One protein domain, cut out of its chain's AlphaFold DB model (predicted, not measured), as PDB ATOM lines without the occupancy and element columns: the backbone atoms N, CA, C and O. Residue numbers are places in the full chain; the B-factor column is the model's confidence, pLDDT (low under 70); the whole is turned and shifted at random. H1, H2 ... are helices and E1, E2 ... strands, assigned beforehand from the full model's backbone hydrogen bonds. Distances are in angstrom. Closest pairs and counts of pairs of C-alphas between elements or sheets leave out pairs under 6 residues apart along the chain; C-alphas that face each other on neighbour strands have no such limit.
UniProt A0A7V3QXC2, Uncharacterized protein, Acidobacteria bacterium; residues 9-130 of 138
ATOM      1  N   GLY A   9     188.375 136.018 106.083       96.44
ATOM      2  CA  GLY A   9     188.379 134.939 105.090       96.44
ATOM      3  C   GLY A   9     189.697 134.836 104.313       96.44
ATOM      4  O   GLY A   9     190.106 133.750 103.916       96.44
ATOM      5  N   VAL A  10     190.416 135.949 104.134       96.56
ATOM      6  CA  VAL A  10     191.746 135.951 103.506       96.56
ATOM      7  C   VAL A  10     192.786 135.372 104.456       96.56
ATOM      8  O   VAL A  10     193.610 134.568 104.029       96.56
ATOM      9  N   LEU A  11     192.737 135.712 105.744       95.88
ATOM     10  CA  LEU A  11     193.630 135.144 106.757       95.88
ATOM     11  C   LEU A  11     193.447 133.629 106.915       95.88
ATOM     12  O   LEU A  11     194.421 132.902 107.113       95.88
ATOM     13  N   GLU A  12     192.210 133.140 106.837       95.31
ATOM     14  CA  GLU A  12     191.919 131.704 106.785       95.31
ATOM     15  C   GLU A  12     192.477 131.078 105.505       95.31
ATOM     16  O   GLU A  12     193.219 130.095 105.569       95.31
ATOM     17  N   LYS A  13     192.238 131.716 104.353       95.19
ATOM     18  CA  LYS A  13     192.748 131.236 103.069       95.19
ATOM     19  C   LYS A  13     194.270 131.113 103.041       95.19
ATOM     20  O   LYS A  13     194.805 130.138 102.523       95.19
ATOM     21  N   ARG A  14     194.994 132.070 103.622       94.44
ATOM     22  CA  ARG A  14     196.463 132.021 103.728       94.44
ATOM     23  C   ARG A  14     196.939 130.800 104.513       94.44
ATOM     24  O   ARG A  14     197.894 130.149 104.101       94.44
ATOM     25  N   ARG A  15     196.252 130.467 105.611       93.31
ATOM     26  CA  ARG A  15     196.553 129.273 106.417       93.31
ATOM     27  C   ARG A  15     196.297 127.982 105.641       93.31
ATOM     28  O   ARG A  15     197.126 127.083 105.704       93.31
ATOM     29  N   GLU A  16     195.211 127.910 104.869       92.56
ATOM     30  CA  GLU A  16     194.943 126.784 103.958       92.56
ATOM     31  C   GLU A  16     196.079 126.614 102.932       92.56
ATOM     32  O   GLU A  16     196.619 125.518 102.758       92.56
ATOM     33  N   LEU A  17     196.478 127.710 102.276       92.12
ATOM     34  CA  LEU A  17     197.496 127.709 101.220       92.12
ATOM     35  C   LEU A  17     198.901 127.354 101.724       92.12
ATOM     36  O   LEU A  17     199.673 126.765 100.969       92.12
ATOM     37  N   ALA A  18     199.217 127.648 102.988       88.06
ATOM     38  CA  ALA A  18     200.511 127.339 103.603       88.06
ATOM     39  C   ALA A  18     200.843 125.833 103.623       88.06
ATOM     40  O   ALA A  18     202.005 125.458 103.752       88.06
ATOM     41  N   SER A  19     199.846 124.959 103.444       83.44
ATOM     42  CA  SER A  19     200.048 123.510 103.299       83.44
ATOM     43  C   SER A  19     200.803 123.104 102.024       83.44
ATOM     44  O   SER A  19     201.284 121.978 101.925       83.44
ATOM     45  N   THR A  20     200.912 124.003 101.040       86.31
ATOM     46  CA  THR A  20     201.589 123.759  99.762       86.31
ATOM     47  C   THR A  20     202.726 124.761  99.583       86.31
ATOM     48  O   THR A  20     202.472 125.952  99.401       86.31
ATOM     49  N   ALA A  21     203.975 124.284  99.556       87.06
ATOM     50  CA  ALA A  21     205.166 125.135  99.446       87.06
ATOM     51  C   ALA A  21     205.096 126.106  98.253       87.06
ATOM     52  O   ALA A  21     205.391 127.290  98.388       87.06
ATOM     53  N   LEU A  22     204.617 125.630  97.099       89.19
ATOM     54  CA  LEU A  22     204.454 126.461  95.906       89.19
ATOM     55  C   LEU A  22     203.390 127.562  96.061       89.19
ATOM     56  O   LEU A  22     203.590 128.674  95.574       89.19
ATOM     57  N   PHE A  23     202.263 127.285  96.726       92.81
ATOM     58  CA  PHE A  23     201.274 128.334  96.993       92.81
ATOM     59  C   PHE A  23     201.831 129.378  97.957       92.81
ATOM     60  O   PHE A  23     201.622 130.563  97.717       92.81
ATOM     61  N   GLY A  24     202.574 128.948  98.984       91.44
ATOM     62  CA  GLY A  24     203.300 129.841  99.887       91.44
ATOM     63  C   GLY A  24     204.255 130.764  99.131       91.44
ATOM     64  O   GLY A  24     204.115 131.979  99.220       91.44
ATOM     65  N   ALA A  25     205.127 130.210  98.285       91.56
ATOM     66  CA  ALA A  25     206.097 130.990  97.513       91.56
ATOM     67  C   ALA A  25     205.439 132.035  96.591       91.56
ATOM     68  O   ALA A  25     205.870 133.186  96.528       91.56
ATOM     69  N   VAL A  26     204.363 131.666  95.884       94.75
ATOM     70  CA  VAL A  26     203.633 132.616  95.024       94.75
ATOM     71  C   VAL A  26     202.893 133.665  95.854       94.75
ATOM     72  O   VAL A  26     202.813 134.822  95.445       94.75
ATOM     73  N   LEU A  27     202.358 133.292  97.016       94.38
ATOM     74  CA  LEU A  27     201.694 134.224  97.920       94.38
ATOM     75  C   LEU A  27     202.683 135.241  98.511       94.38
ATOM     76  O   LEU A  27     202.395 136.433  98.485       94.38
ATOM     77  N   GLU A  28     203.852 134.800  98.973       93.25
ATOM     78  CA  GLU A  28     204.934 135.667  99.466       93.25
ATOM     79  C   GLU A  28     205.412 136.645  98.382       93.25
ATOM     80  O   GLU A  28     205.562 137.848  98.626       93.25
ATOM     81  N   ALA A  29     205.565 136.158  97.146       94.81
ATOM     82  CA  ALA A  29     205.871 137.011  96.003       94.81
ATOM     83  C   ALA A  29     204.748 138.038  95.751       94.81
ATOM     84  O   ALA A  29     205.022 139.209  95.492       94.81
ATOM     85  N   ALA A  30     203.477 137.637  95.866       95.69
ATOM     86  CA  ALA A  30     202.333 138.538  95.699       95.69
ATOM     87  C   ALA A  30     202.258 139.604  96.805       95.69
ATOM     88  O   ALA A  30     201.846 140.740  96.554       95.69
ATOM     89  N   GLU A  31     202.670 139.278  98.029       94.38
ATOM     90  CA  GLU A  31     202.774 140.239  99.128       94.38
ATOM     91  C   GLU A  31     203.838 141.296  98.852       94.38
ATOM     92  O   GLU A  31     203.551 142.487  98.996       94.38
ATOM     93  N   SER A  32     204.992 140.863  98.349       94.62
ATOM     94  CA  SER A  32     206.135 141.724  98.027       94.62
ATOM     95  C   SER A  32     205.991 142.470  96.696       94.62
ATOM     96  O   SER A  32     206.734 143.413  96.436       94.62
ATOM     97  N   ALA A  33     205.028 142.084  95.851       94.50
ATOM     98  CA  ALA A  33     204.830 142.699  94.545       94.50
ATOM     99  C   ALA A  33     204.551 144.215  94.658       94.50
ATOM    100  O   ALA A  33     203.758 144.622  95.518       94.50
ATOM    101  N   PRO A  34     205.098 145.048  93.753       94.69
ATOM    102  CA  PRO A  34     204.865 146.495  93.754       94.69
ATOM    103  C   PRO A  34     203.449 146.872  93.289       94.69
ATOM    104  O   PRO A  34     203.056 148.032  93.369       94.69
ATOM    105  N   TYR A  35     202.676 145.896  92.810       92.94
ATOM    106  CA  TYR A  35     201.315 146.081  92.326       92.94
ATOM    107  C   TYR A  35     200.294 145.656  93.390       92.94
ATOM    108  O   TYR A  35     200.514 144.658  94.098       92.94
ATOM    109  N   PRO A  36     199.163 146.371  93.508       95.69
ATOM    110  CA  PRO A  36     198.064 145.944  94.355       95.69
ATOM    111  C   PRO A  36     197.365 144.728  93.735       95.69
ATOM    112  O   PRO A  36     196.959 144.728  92.570       95.69
ATOM    113  N   LEU A  37     197.232 143.675  94.536       97.50
ATOM    114  CA  LEU A  37     196.577 142.421  94.181       97.50
ATOM    115  C   LEU A  37     195.499 142.087  95.209       97.50
ATOM    116  O   LEU A  37     195.581 142.485  96.370       97.50
ATOM    117  N   ARG A  38     194.499 141.309  94.802       97.44
ATOM    118  CA  ARG A  38     193.451 140.796  95.687       97.44
ATOM    119  C   ARG A  38     193.517 139.280  95.767       97.44
ATOM    120  O   ARG A  38     193.519 138.639  94.723       97.44
ATOM    121  N   LEU A  39     193.491 138.708  96.971       97.75
ATOM    122  CA  LEU A  39     193.296 137.265  97.152       97.75
ATOM    123  C   LEU A  39     191.799 136.939  97.168       97.75
ATOM    124  O   LEU A  39     191.033 137.611  97.858       97.75
ATOM    125  N   CYS A  40     191.372 135.917  96.427       96.44
ATOM    126  CA  CYS A  40     189.992 135.432  96.448       96.44
ATOM    127  C   CYS A  40     189.831 134.329  97.514       96.44
ATOM    128  O   CYS A  40     190.272 133.205  97.266       96.44
ATOM    129  N   PRO A  41     189.203 134.606  98.676       95.56
ATOM    130  CA  PRO A  41     189.100 133.625  99.761       95.56
ATOM    131  C   PRO A  41     188.223 132.418  99.394       95.56
ATOM    132  O   PRO A  41     188.553 131.296  99.755       95.56
ATOM    133  N   ASP A  42     187.177 132.621  98.588       93.00
ATOM    134  CA  ASP A  42     186.228 131.562  98.206       93.00
ATOM    135  C   ASP A  42     186.731 130.655  97.065       93.00
ATOM    136  O   ASP A  42     186.027 129.750  96.608       93.00
ATOM    137  N   ALA A  43     187.921 130.922  96.523       91.12
ATOM    138  CA  ALA A  43     188.466 130.133  95.428       91.12
ATOM    139  C   ALA A  43     189.015 128.793  95.934       91.12
ATOM    140  O   ALA A  43     189.632 128.712  96.992       91.12
ATOM    141  N   SER A  44     188.872 127.728  95.142       88.25
ATOM    142  CA  SER A  44     189.595 126.478  95.400       88.25
ATOM    143  C   SER A  44     191.086 126.668  95.068       88.25
ATOM    144  O   SER A  44     191.418 126.906  93.903       88.25
ATOM    145  N   GLY A  45     191.984 126.545  96.048       90.38
ATOM    146  CA  GLY A  45     193.411 126.873  95.874       90.38
ATOM    147  C   GLY A  45     193.700 128.379  95.773       90.38
ATOM    148  O   GLY A  45     192.918 129.196  96.255       90.38
ATOM    149  N   LEU A  46     194.842 128.758  95.191       95.69
ATOM    150  CA  LEU A  46     195.287 130.156  95.114       95.69
ATOM    151  C   LEU A  46     194.677 130.847  93.887       95.69
ATOM    152  O   LEU A  46     194.903 130.425  92.754       95.69
ATOM    153  N   GLU A  47     193.940 131.937  94.104       97.81
ATOM    154  CA  GLU A  47     193.402 132.795  93.042       97.81
ATOM    155  C   GLU A  47     193.630 134.267  93.398       97.81
ATOM    156  O   GLU A  47     193.209 134.734  94.458       97.81
ATOM    157  N   LEU A  48     194.319 134.982  92.509       98.06
ATOM    158  CA  LEU A  48     194.654 136.396  92.639       98.06
ATOM    159  C   LEU A  48     193.949 137.203  91.548       98.06
ATOM    160  O   LEU A  48     193.843 136.752  90.408       98.06
ATOM    161  N   GLY A  49     193.497 138.409  91.882       97.44
ATOM    162  CA  GLY A  49     192.881 139.349  90.946       97.44
ATOM    163  C   GLY A  49     193.560 140.714  90.953       97.44
ATOM    164  O   GLY A  49     194.098 141.141  91.976       97.44
ATOM    165  N   GLY A  50     193.505 141.405  89.815       96.44
ATOM    166  CA  GLY A  50     193.844 142.828  89.750       96.44
ATOM    167  C   GLY A  50     192.790 143.677  90.469       96.44
ATOM    168  O   GLY A  50     191.621 143.296  90.541       96.44
ATOM    169  N   THR A  51     193.199 144.815  91.030       95.38
ATOM    170  CA  THR A  51     192.333 145.652  91.881       95.38
ATOM    171  C   THR A  51     191.892 146.947  91.214       95.38
ATOM    172  O   THR A  51     190.762 147.388  91.414       95.38
ATOM    173  N   GLU A  52     192.773 147.571  90.440       94.44
ATOM    174  CA  GLU A  52     192.561 148.912  89.897       94.44
ATOM    175  C   GLU A  52     191.904 148.868  88.515       94.44
ATOM    176  O   GLU A  52     192.149 147.926  87.762       94.44
ATOM    177  N   PRO A  53     191.065 149.854  88.148       95.06
ATOM    178  CA  PRO A  53     190.496 149.936  86.809       95.06
ATOM    179  C   PRO A  53     191.566 150.025  85.712       95.06
ATOM    180  O   PRO A  53     192.544 150.750  85.844       95.06
ATOM    181  N   VAL A  54     191.324 149.362  84.580       93.69
ATOM    182  CA  VAL A  54     192.173 149.427  83.380       93.69
ATOM    183  C   VAL A  54     191.371 150.090  82.266       93.69
ATOM    184  O   VAL A  54     190.262 149.649  81.955       93.69
ATOM    185  N   ALA A  55     191.905 151.172  81.691       91.12
ATOM    186  CA  ALA A  55     191.228 151.980  80.666       91.12
ATOM    187  C   ALA A  55     189.788 152.389  81.063       91.12
ATOM    188  O   ALA A  55     188.843 152.267  80.282       91.12
ATOM    189  N   GLY A  56     189.604 152.814  82.320       93.44
ATOM    190  CA  GLY A  56     188.312 153.264  82.856       93.44
ATOM    191  C   GLY A  56     187.289 152.153  83.126       93.44
ATOM    192  O   GLY A  56     186.144 152.449  83.458       93.44
ATOM    193  N   ARG A  57     187.665 150.874  82.996       90.94
ATOM    194  CA  ARG A  57     186.780 149.721  83.234       90.94
ATOM    195  C   ARG A  57     187.275 148.887  84.417       90.94
ATOM    196  O   ARG A  57     188.486 148.798  84.614       90.94
ATOM    197  N   PRO A  58     186.385 148.221  85.178       92.50
ATOM    198  CA  PRO A  58     186.806 147.327  86.253       92.50
ATOM    199  C   PRO A  58     187.787 146.264  85.748       92.50
ATOM    200  O   PRO A  58     187.505 145.582  84.752       92.50
ATOM    201  N   ASN A  59     188.916 146.097  86.437       94.88
ATOM    202  CA  ASN A  59     189.837 145.012  86.133       94.88
ATOM    203  C   ASN A  59     189.230 143.687  86.606       94.88
ATOM    204  O   ASN A  59     188.927 143.483  87.777       94.88
ATOM    205  N   ARG A  60     188.996 142.800  85.641       93.88
ATOM    206  CA  ARG A  60     188.386 141.478  85.844       93.88
ATOM    207  C   ARG A  60     189.388 140.350  85.661       93.88
ATOM    208  O   ARG A  60     188.977 139.198  85.537       93.88
ATOM    209  N   SER A  61     190.662 140.692  85.542       96.25
ATOM    210  CA  SER A  61     191.740 139.751  85.277       96.25
ATOM    211  C   SER A  61     192.015 138.967  86.544       96.25
ATOM    212  O   SER A  61     192.142 139.546  87.626       96.25
ATOM    213  N   LEU A  62     192.066 137.647  86.398       97.44
ATOM    214  CA  LEU A  62     192.300 136.691  87.468       97.44
ATOM    215  C   LEU A  62     193.371 135.696  87.038       97.44
ATOM    216  O   LEU A  62     193.397 135.238  85.894       97.44
ATOM    217  N   MET A  63     194.213 135.326  87.990       97.56
ATOM    218  CA  MET A  63     195.142 134.218  87.882       97.56
ATOM    219  C   MET A  63     194.770 133.178  88.929       97.56
ATOM    220  O   MET A  63     194.690 133.498  90.112       97.56
ATOM    221  N   LYS A  64     194.600 131.927  88.509       96.94
ATOM    222  CA  LYS A  64     194.398 130.791  89.405       96.94
ATOM    223  C   LYS A  64     195.543 129.805  89.275       96.94
ATOM    224  O   LYS A  64     195.876 129.399  88.166       96.94
ATOM    225  N   LEU A  65     196.099 129.389  90.402       95.56
ATOM    226  CA  LEU A  65     197.156 128.394  90.474       95.56
ATOM    227  C   LEU A  65     196.580 127.090  91.017       95.56
ATOM    228  O   LEU A  65     195.971 127.065  92.087       95.56
ATOM    229  N   PHE A  66     196.751 126.001  90.275       92.38
ATOM    230  CA  PHE A  66     196.260 124.686  90.682       92.38
ATOM    231  C   PHE A  66     197.212 123.566  90.251       92.38
ATOM    232  O   PHE A  66     197.904 123.702  89.236       92.38
ATOM    233  N   PRO A  67     197.277 122.463  91.016       91.12
ATOM    234  CA  PRO A  67     198.098 121.316  90.659       91.12
ATOM    235  C   PRO A  67     197.534 120.615  89.419       91.12
ATOM    236  O   PRO A  67     196.324 120.455  89.275       91.12
ATOM    237  N   ILE A  68     198.424 120.169  88.537       92.12
ATOM    238  CA  ILE A  68     198.096 119.360  87.348       92.12
ATOM    239  C   ILE A  68     198.818 118.005  87.344       92.12
ATOM    240  O   ILE A  68     198.759 117.261  86.369       92.12
ATOM    241  N   GLY A  69     199.544 117.699  88.415       89.81
ATOM    242  CA  GLY A  69     200.276 116.455  88.603       89.81
ATOM    243  C   GLY A  69     201.263 116.567  89.765       89.81
ATOM    244  O   GLY A  69     201.355 117.627  90.394       89.81
ATOM    245  N   PRO A  70     202.031 115.503  90.049       87.31
ATOM    246  CA  PRO A  70     203.058 115.538  91.082       87.31
ATOM    247  C   PRO A  70     204.050 116.674  90.816       87.31
ATOM    248  O   PRO A  70     204.703 116.693  89.772       87.31
ATOM    249  N   ARG A  71     204.135 117.633  91.747       87.75
ATOM    250  CA  ARG A  71     205.054 118.789  91.694       87.75
ATOM    251  C   ARG A  71     204.910 119.669  90.443       87.75
ATOM    252  O   ARG A  71     205.823 120.419  90.103       87.75
ATOM    253  N   ARG A  72     203.772 119.586  89.744       91.94
ATOM    254  CA  ARG A  72     203.471 120.365  88.537       91.94
ATOM    255  C   ARG A  72     202.196 121.156  88.733       91.94
ATOM    256  O   ARG A  72     201.177 120.610  89.151       91.94
ATOM    257  N   PHE A  73     202.242 122.421  88.353       93.12
ATOM    258  CA  PHE A  73     201.143 123.357  88.524       93.12
ATOM    259  C   PHE A  73     200.870 124.116  87.233       93.12
ATOM    260  O   PHE A  73     201.746 124.274  86.380       93.12
ATOM    261  N   ALA A  74     199.636 124.585  87.098       94.56
ATOM    262  CA  ALA A  74     199.230 125.506  86.055       94.56
ATOM    263  C   ALA A  74     198.822 126.839  86.687       94.56
ATOM    264  O   ALA A  74     197.918 126.876  87.522       94.56
ATOM    265  N   ALA A  75     199.472 127.921  86.259       96.19
ATOM    266  CA  ALA A  75     199.000 129.285  86.457       96.19
ATOM    267  C   ALA A  75     198.069 129.629  85.290       96.19
ATOM    268  O   ALA A  75     198.527 129.846  84.172       96.19
ATOM    269  N   PHE A  76     196.761 129.601  85.526       96.44
ATOM    270  CA  PHE A  76     195.726 129.852  84.528       96.44
ATOM    271  C   PHE A  76     195.210 131.284  84.616       96.44
ATOM    272  O   PHE A  76     194.795 131.735  85.684       96.44
ATOM    273  N   PHE A  77     195.181 131.973  83.481       96.81
ATOM    274  CA  PHE A  77     194.826 133.382  83.367       96.81
ATOM    275  C   PHE A  77     193.495 133.535  82.639       96.81
ATOM    276  O   PHE A  77     193.315 133.013  81.534       96.81
ATOM    277  N   TYR A  78     192.547 134.248  83.244       95.44
ATOM    278  CA  TYR A  78     191.217 134.438  82.672       95.44
ATOM    279  C   TYR A  78     190.539 135.716  83.167       95.44
ATOM    280  O   TYR A  78     190.898 136.274  84.201       95.44
ATOM    281  N   LYS A  79     189.515 136.169  82.440       94.19
ATOM    282  CA  LYS A  79     188.591 137.210  82.907       94.19
ATOM    283  C   LYS A  79     187.231 136.608  83.238       94.19
ATOM    284  O   LYS A  79     186.743 135.745  82.505       94.19
ATOM    285  N   ARG A  80     186.599 137.074  84.320       88.06
ATOM    286  CA  ARG A  80     185.188 136.753  84.605       88.06
ATOM    287  C   ARG A  80     184.265 137.480  83.629       88.06
ATOM    288  O   ARG A  80     184.509 138.640  83.270       88.06
ATOM    289  N   SER A  81     183.200 136.796  83.217       82.94
ATOM    290  CA  SER A  81     182.141 137.391  82.407       82.94
ATOM    291  C   SER A  81     181.523 138.619  83.081       82.94
ATOM    292  O   SER A  81     181.505 138.743  84.303       82.94
ATOM    293  N   GLN A  82     181.071 139.562  82.254       79.31
ATOM    294  CA  GLN A  82     180.299 140.736  82.681       79.31
ATOM    295  C   GLN A  82     178.796 140.447  82.698       79.31
ATOM    296  O   GLN A  82     178.024 141.249  83.214       79.31
ATOM    297  N   VAL A  83     178.387 139.319  82.116       82.56
ATOM    298  CA  VAL A  83     176.988 138.916  82.037       82.56
ATOM    299  C   VAL A  83     176.542 138.452  83.427       82.56
ATOM    300  O   VAL A  83     177.172 137.547  83.984       82.56
ATOM    301  N   PRO A  84     175.477 139.038  84.005       78.25
ATOM    302  CA  PRO A  84     174.939 138.592  85.285       78.25
ATOM    303  C   PRO A  84     174.662 137.086  85.284       78.25
ATOM    304  O   PRO A  84     174.195 136.537  84.290       78.25
ATOM    305  N   PHE A  85     174.971 136.415  86.397       78.62
ATOM    306  CA  PHE A  85     174.832 134.961  86.594       78.62
ATOM    307  C   PHE A  85     175.692 134.061  85.688       78.62
ATOM    308  O   PHE A  85     175.794 132.863  85.965       78.62
ATOM    309  N   SER A  86     176.357 134.601  84.661       81.19
ATOM    310  CA  SER A  86     177.298 133.832  83.850       81.19
ATOM    311  C   SER A  86     178.490 133.417  84.708       81.19
ATOM    312  O   SER A  86     179.147 134.229  85.367       81.19
ATOM    313  N   ARG A  87     178.775 132.117  84.685       79.19
ATOM    314  CA  ARG A  87     179.981 131.531  85.278       79.19
ATOM    315  C   ARG A  87     181.115 131.423  84.258       79.19
ATOM    316  O   ARG A  87     182.156 130.843  84.576       79.19
ATOM    317  N   ASP A  88     180.919 131.979  83.061       84.19
ATOM    318  CA  ASP A  88     181.864 131.853  81.963       84.19
ATOM    319  C   ASP A  88     183.158 132.596  82.262       84.19
ATOM    320  O   ASP A  88     183.210 133.647  82.919       84.19
ATOM    321  N   ARG A  89     184.231 132.007  81.747       85.00
ATOM    322  CA  ARG A  89     185.589 132.503  81.884       85.00
ATOM    323  C   ARG A  89     186.151 132.705  80.494       85.00
ATOM    324  O   ARG A  89     186.230 131.764  79.709       85.00
ATOM    325  N   PHE A  90     186.590 133.923  80.215       88.31
ATOM    326  CA  PHE A  90     187.366 134.209  79.018       88.31
ATOM    327  C   PHE A  90     188.810 133.829  79.308       88.31
ATOM    328  O   PHE A  90     189.504 134.554  80.019       88.31
ATOM    329  N   ALA A  91     189.222 132.654  78.838       90.12
ATOM    330  CA  ALA A  91     190.557 132.119  79.058       90.12
ATOM    331  C   ALA A  91     191.589 132.838  78.177       90.12
ATOM    332  O   ALA A  91     191.408 132.943  76.967       90.12
ATOM    333  N   TYR A  92     192.684 133.293  78.780       91.56
ATOM    334  CA  TYR A  92     193.813 133.910  78.076       91.56
ATOM    335  C   TYR A  92     194.973 132.921  77.904       91.56
ATOM    336  O   TYR A  92     195.745 133.017  76.951       91.56
ATOM    337  N   GLY A  93     195.062 131.916  78.776       93.69
ATOM    338  CA  GLY A  93     196.022 130.825  78.655       93.69
ATOM    339  C   GLY A  93     196.490 130.307  80.003       93.69
ATOM    340  O   GLY A  93     195.973 130.701  81.048       93.69
ATOM    341  N   ALA A  94     197.485 129.426  79.975       95.44
ATOM    342  CA  ALA A  94     198.145 128.940  81.176       95.44
ATOM    343  C   ALA A  94     199.662 128.868  81.012       95.44
ATOM    344  O   ALA A  94     200.161 128.533  79.938       95.44
ATOM    345  N   VAL A  95     200.391 129.104  82.098       95.38
ATOM    346  CA  VAL A  95     201.810 128.757  82.214       95.38
ATOM    347  C   VAL A  95     201.911 127.493  83.062       95.38
ATOM    348  O   VAL A  95     201.317 127.409  84.134       95.38
ATOM    349  N   ILE A  96     202.634 126.490  82.563       94.56
ATOM    350  CA  ILE A  96     202.912 125.266  83.319       94.56
ATOM    351  C   ILE A  96     204.254 125.438  84.015       94.56
ATOM    352  O   ILE A  96     205.253 125.704  83.348       94.56
ATOM    353  N   VAL A  97     204.274 125.230  85.328       91.69
ATOM    354  CA  VAL A  97     205.486 125.292  86.142       91.69
ATOM    355  C   VAL A  97     205.715 123.986  86.888       91.69
ATOM    356  O   VAL A  97     204.782 123.325  87.349       91.69
ATOM    357  N   GLU A  98     206.983 123.609  86.980       91.56
ATOM    358  CA  GLU A  98     207.460 122.595  87.915       91.56
ATOM    359  C   GLU A  98     207.856 123.307  89.206       91.56
ATOM    360  O   GLU A  98     208.498 124.352  89.161       91.56
ATOM    361  N   GLU A  99     207.483 122.746  90.354       86.44
ATOM    362  CA  GLU A  99     207.713 123.356  91.668       86.44
ATOM    363  C   GLU A  99     209.184 123.718  91.912       86.44
ATOM    364  O   GLU A  99     209.482 124.796  92.412       86.44
ATOM    365  N   SER A 100     210.113 122.858  91.489       87.81
ATOM    366  CA  SER A 100     211.560 123.083  91.612       87.81
ATOM    367  C   SER A 100     212.131 124.116  90.634       87.81
ATOM    368  O   SER A 100     213.317 124.424  90.704       87.81
ATOM    369  N   ARG A 101     211.322 124.613  89.692       88.12
ATOM    370  CA  ARG A 101     211.720 125.549  88.629       88.12
ATOM    371  C   ARG A 101     210.880 126.824  88.635       88.12
ATOM    372  O   ARG A 101     210.785 127.495  87.609       88.12
ATOM    373  N   LEU A 102     210.227 127.129  89.756       89.38
ATOM    374  CA  LEU A 102     209.492 128.374  89.905       89.38
ATOM    375  C   LEU A 102     210.487 129.541  89.912       89.38
ATOM    376  O   LEU A 102     211.280 129.682  90.838       89.38
ATOM    377  N   ASP A 103     210.442 130.354  88.863       91.12
ATOM    378  CA  ASP A 103     211.228 131.577  88.748       91.12
ATOM    379  C   ASP A 103     210.405 132.753  89.291       91.12
ATOM    380  O   ASP A 103     209.307 133.037  88.802       91.12
ATOM    381  N   THR A 104     210.921 133.436  90.313       88.50
ATOM    382  CA  THR A 104     210.251 134.591  90.922       88.50
ATOM    383  C   THR A 104     210.096 135.749  89.938       88.50
ATOM    384  O   THR A 104     209.072 136.428  89.972       88.50
ATOM    385  N   GLY A 105     211.032 135.926  89.001       91.69
ATOM    386  CA  GLY A 105     210.934 136.947  87.958       91.69
ATOM    387  C   GLY A 105     209.808 136.668  86.959       91.69
ATOM    388  O   GLY A 105     209.154 137.598  86.482       91.69
ATOM    389  N   ASP A 106     209.522 135.395  86.669       93.69
ATOM    390  CA  ASP A 106     208.354 135.020  85.862       93.69
ATOM    391  C   ASP A 106     207.055 135.301  86.628       93.69
ATOM    392  O   ASP A 106     206.119 135.876  86.067       93.69
ATOM    393  N   VAL A 107     207.012 134.962  87.919       95.25
ATOM    394  CA  VAL A 107     205.857 135.206  88.799       95.25
ATOM    395  C   VAL A 107     205.545 136.706  88.920       95.25
ATOM    396  O   VAL A 107     204.387 137.107  88.797       95.25
ATOM    397  N   GLU A 108     206.557 137.562  89.054       95.06
ATOM    398  CA  GLU A 108     206.382 139.022  89.045       95.06
ATOM    399  C   GLU A 108     205.776 139.534  87.732       95.06
ATOM    400  O   GLU A 108     204.885 140.391  87.741       95.06
ATOM    401  N   ARG A 109     206.193 138.976  86.586       96.00
ATOM    402  CA  ARG A 109     205.590 139.309  85.283       96.00
ATOM    403  C   ARG A 109     204.123 138.899  85.221       96.00
ATOM    404  O   ARG A 109     203.337 139.605  84.592       96.00
ATOM    405  N   TRP A 110     203.735 137.800  85.870       96.75
ATOM    406  CA  TRP A 110     202.330 137.394  85.963       96.75
ATOM    407  C   TRP A 110     201.513 138.423  86.744       96.75
ATOM    408  O   TRP A 110     200.429 138.800  86.300       96.75
ATOM    409  N   PHE A 111     202.039 138.915  87.868       97.50
ATOM    410  CA  PHE A 111     201.380 139.940  88.683       97.50
ATOM    411  C   PHE A 111     201.239 141.265  87.949       97.50
ATOM    412  O   PHE A 111     200.162 141.859  87.975       97.50
ATOM    413  N   ARG A 112     202.291 141.695  87.246       96.62
ATOM    414  CA  ARG A 112     202.226 142.879  86.389       96.62
ATOM    415  C   ARG A 112     201.143 142.722  85.322       96.62
ATOM    416  O   ARG A 112     200.285 143.584  85.194       96.62
ATOM    417  N   TRP A 113     201.127 141.597  84.607       96.75
ATOM    418  CA  TRP A 113     200.147 141.352  83.546       96.75
ATOM    419  C   TRP A 113     198.703 141.313  84.068       96.75
ATOM    420  O   TRP A 113     197.782 141.829  83.434       96.75
ATOM    421  N   LEU A 114     198.506 140.730  85.255       96.81
ATOM    422  CA  LEU A 114     197.237 140.715  85.980       96.81
ATOM    423  C   LEU A 114     196.774 142.135  86.349       96.81
ATOM    424  O   LEU A 114     195.606 142.481  86.144       96.81
ATOM    425  N   HIS A 115     197.691 142.957  86.857       96.56
ATOM    426  CA  HIS A 115     197.455 144.356  87.202       96.56
ATOM    427  C   HIS A 115     197.110 145.206  85.967       96.56
ATOM    428  O   HIS A 115     196.119 145.931  85.988       96.56
ATOM    429  N   GLU A 116     197.837 145.031  84.862       96.00
ATOM    430  CA  GLU A 116     197.645 145.756  83.595       96.00
ATOM    431  C   GLU A 116     196.409 145.302  82.799       96.00
ATOM    432  O   GLU A 116     196.060 145.896  81.782       96.00
ATOM    433  N   GLY A 117     195.710 144.256  83.243       95.44
ATOM    434  CA  GLY A 117     194.461 143.832  82.616       95.44
ATOM    435  C   GLY A 117     194.628 142.903  81.411       95.44
ATOM    436  O   GLY A 117     193.748 142.869  80.545       95.44
ATOM    437  N   PHE A 118     195.718 142.139  81.362       95.06
ATOM    438  CA  PHE A 118     196.101 141.240  80.267       95.06
ATOM    439  C   PHE A 118     196.295 141.917  78.897       95.06
ATOM    440  O   PHE A 118     195.637 141.514  77.929       95.06
ATOM    441  N   PRO A 119     197.184 142.921  78.778       92.62
ATOM    442  CA  PRO A 119     197.587 143.457  77.476       92.62
ATOM    443  C   PRO A 119     198.161 142.344  76.572       92.62
ATOM    444  O   PRO A 119     198.990 141.545  77.029       92.62
ATOM    445  N   PRO A 120     197.719 142.220  75.310       89.50
ATOM    446  CA  PRO A 120     198.173 141.154  74.415       89.50
ATOM    447  C   PRO A 120     199.637 141.294  73.964       89.50
ATOM    448  O   PRO A 120     200.219 140.303  73.517       89.50
ATOM    449  N   GLU A 121     200.228 142.483  74.097       91.38
ATOM    450  CA  GLU A 121     201.592 142.823  73.677       91.38
ATOM    451  C   GLU A 121     202.655 142.313  74.658       91.38
ATOM    452  O   GLU A 121     203.787 142.035  74.265       91.38
ATOM    453  N   THR A 122     202.301 142.159  75.937       92.94
ATOM    454  CA  THR A 122     203.240 141.803  77.015       92.94
ATOM    455  C   THR A 122     202.811 140.557  77.805       92.94
ATOM    456  O   THR A 122     202.793 140.574  79.040       92.94
ATOM    457  N   PRO A 123     202.482 139.433  77.136       93.00
ATOM    458  CA  PRO A 123     202.044 138.233  77.829       93.00
ATOM    459  C   PRO A 123     203.179 137.602  78.661       93.00
ATOM    460  O   PRO A 123     204.361 137.767  78.341       93.00
ATOM    461  N   PRO A 124     202.841 136.803  79.690       93.62
ATOM    462  CA  PRO A 124     203.793 135.995  80.423       93.62
ATOM    463  C   PRO A 124     204.631 135.106  79.502       93.62
ATOM    464  O   PRO A 124     204.103 134.539  78.535       93.62
ATOM    465  N   PRO A 125     205.920 134.910  79.820       89.94
ATOM    466  CA  PRO A 125     206.741 133.966  79.083       89.94
ATOM    467  C   PRO A 125     206.139 132.559  79.173       89.94
ATOM    468  O   PRO A 125     205.583 132.159  80.195       89.94
ATOM    469  N   ARG A 126     206.258 131.795  78.078       90.38
ATOM    470  CA  ARG A 126     205.804 130.392  77.976       90.38
ATOM    471  C   ARG A 126     204.295 130.186  78.171       90.38
ATOM    472  O   ARG A 126     203.866 129.050  78.397       90.38
ATOM    473  N   ILE A 127     203.480 131.239  78.063       92.62
ATOM    474  CA  ILE A 127     202.026 131.089  78.109       92.62
ATOM    475  C   ILE A 127     201.542 130.213  76.947       92.62
ATOM    476  O   ILE A 127     201.830 130.456  75.776       92.62
ATOM    477  N   LYS A 128     200.768 129.182  77.276       91.06
ATOM    478  CA  LYS A 128     199.999 128.395  76.315       91.06
ATOM    479  C   LYS A 128     198.635 129.059  76.164       91.06
ATOM    480  O   LYS A 128     197.809 128.961  77.072       91.06
ATOM    481  N   ARG A 129     198.430 129.796  75.066       84.62
ATOM    482  CA  ARG A 129     197.183 130.537  74.800       84.62
ATOM    483  C   ARG A 129     195.998 129.578  74.655       84.62
ATOM    484  O   ARG A 129     196.140 128.496  74.096       84.62
ATOM    485  N   ALA A 130     194.837 129.983  75.171       75.19
ATOM    486  CA  ALA A 130     193.639 129.140  75.225       75.19
ATOM    487  C   ALA A 130     192.849 129.063  73.901       75.19
ATOM    488  O   ALA A 130     191.967 128.219  73.787       75.19
TER     489      ALA A 130
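AT A GLANCE: This is residues 9 to 130 of the 138 residues of an uncharacterized protein of Acidobacteria bacterium (UniProt A0A7V3QXC2). A strongly twisted sheet of five antiparallel strands has two helices, H2 and H3, packed on one face and meeting each other at a steep angle. A third helix, H1, only grazes the sheet beside E1 and E2, and the last stretch, residues 116 to 130, has no named element. The printed part has 122 residues, running H1 H2 E1 E2 E3 E4 E5 H3, with sheet order E1 E2 E3 E4 E5; the class is mixed, helices and strands. It is compact, with a radius of gyration of the C-alphas of 13.7 A, and rounded, spanning 37 by 32 by 28 A.

HOW THE PARTS SIT: Begin at H1, residues 9 to 17, which only grazes the sheet. H2, residues 21 to 32, is close to H1 but not clearly touching: the closest C-alphas, of Leu 17 and Phe 23, are 5.7 A apart. Next come E1, residues 37 to 39, and E2, residues 46 to 50, a hairpin with N 38 and O 49 at 2.9 A. E3, residues 61 to 69, forms a hairpin with E2, where N 48 and O 63 are 2.8 A apart. E4, residues 72 to 80, follows in a hairpin with E3; look at N 64 and O 76, 2.8 A. E5, residues 89 to 98, bends by 66 degrees at residue 92 and forms a hairpin with E4, with N 75 and O 95 at 2.9 A. These five strands make a meander, each the antiparallel neighbour of the one before; E1 and E5 are its edge strands. H3, residues 104 to 115, touches residues 26 to 30 of H2, closest at the C-alphas of Val 26 and Val 107, 7.1 A, at a steep tilt of 60 degrees, the same way. H2 and H3 are on one face of the sheet, making two layers, helices over a sheet. H2 has a height over the sheet of 7.4 A and H3 7.3 A. In H1, H2 and H3 every O i to N i+4 pair is within hydrogen-bond range.

IN THESE COORDINATES: Find C-alpha 9 at (188.379, 134.939, 105.090); from there H1 runs 12.3 A. H2 is 16.7 A long, E1 6.8 A and E2 13.8 A. E3 begins at C-alpha 61, (191.740, 139.751, 85.277), and runs 25.0 A; E4 is 24.9 A and E5 24.8 A. H3 runs 16.5 A to C-alpha 115 at (197.455, 144.356, 87.202).

THE WHOLE: The two C-alphas farthest apart, those of Gly 56 and Pro 70, are 41.3 A apart. The printed part has no cut and no long link. Mean pLDDT of the printed part is 92.2, and no printed residue is under 70.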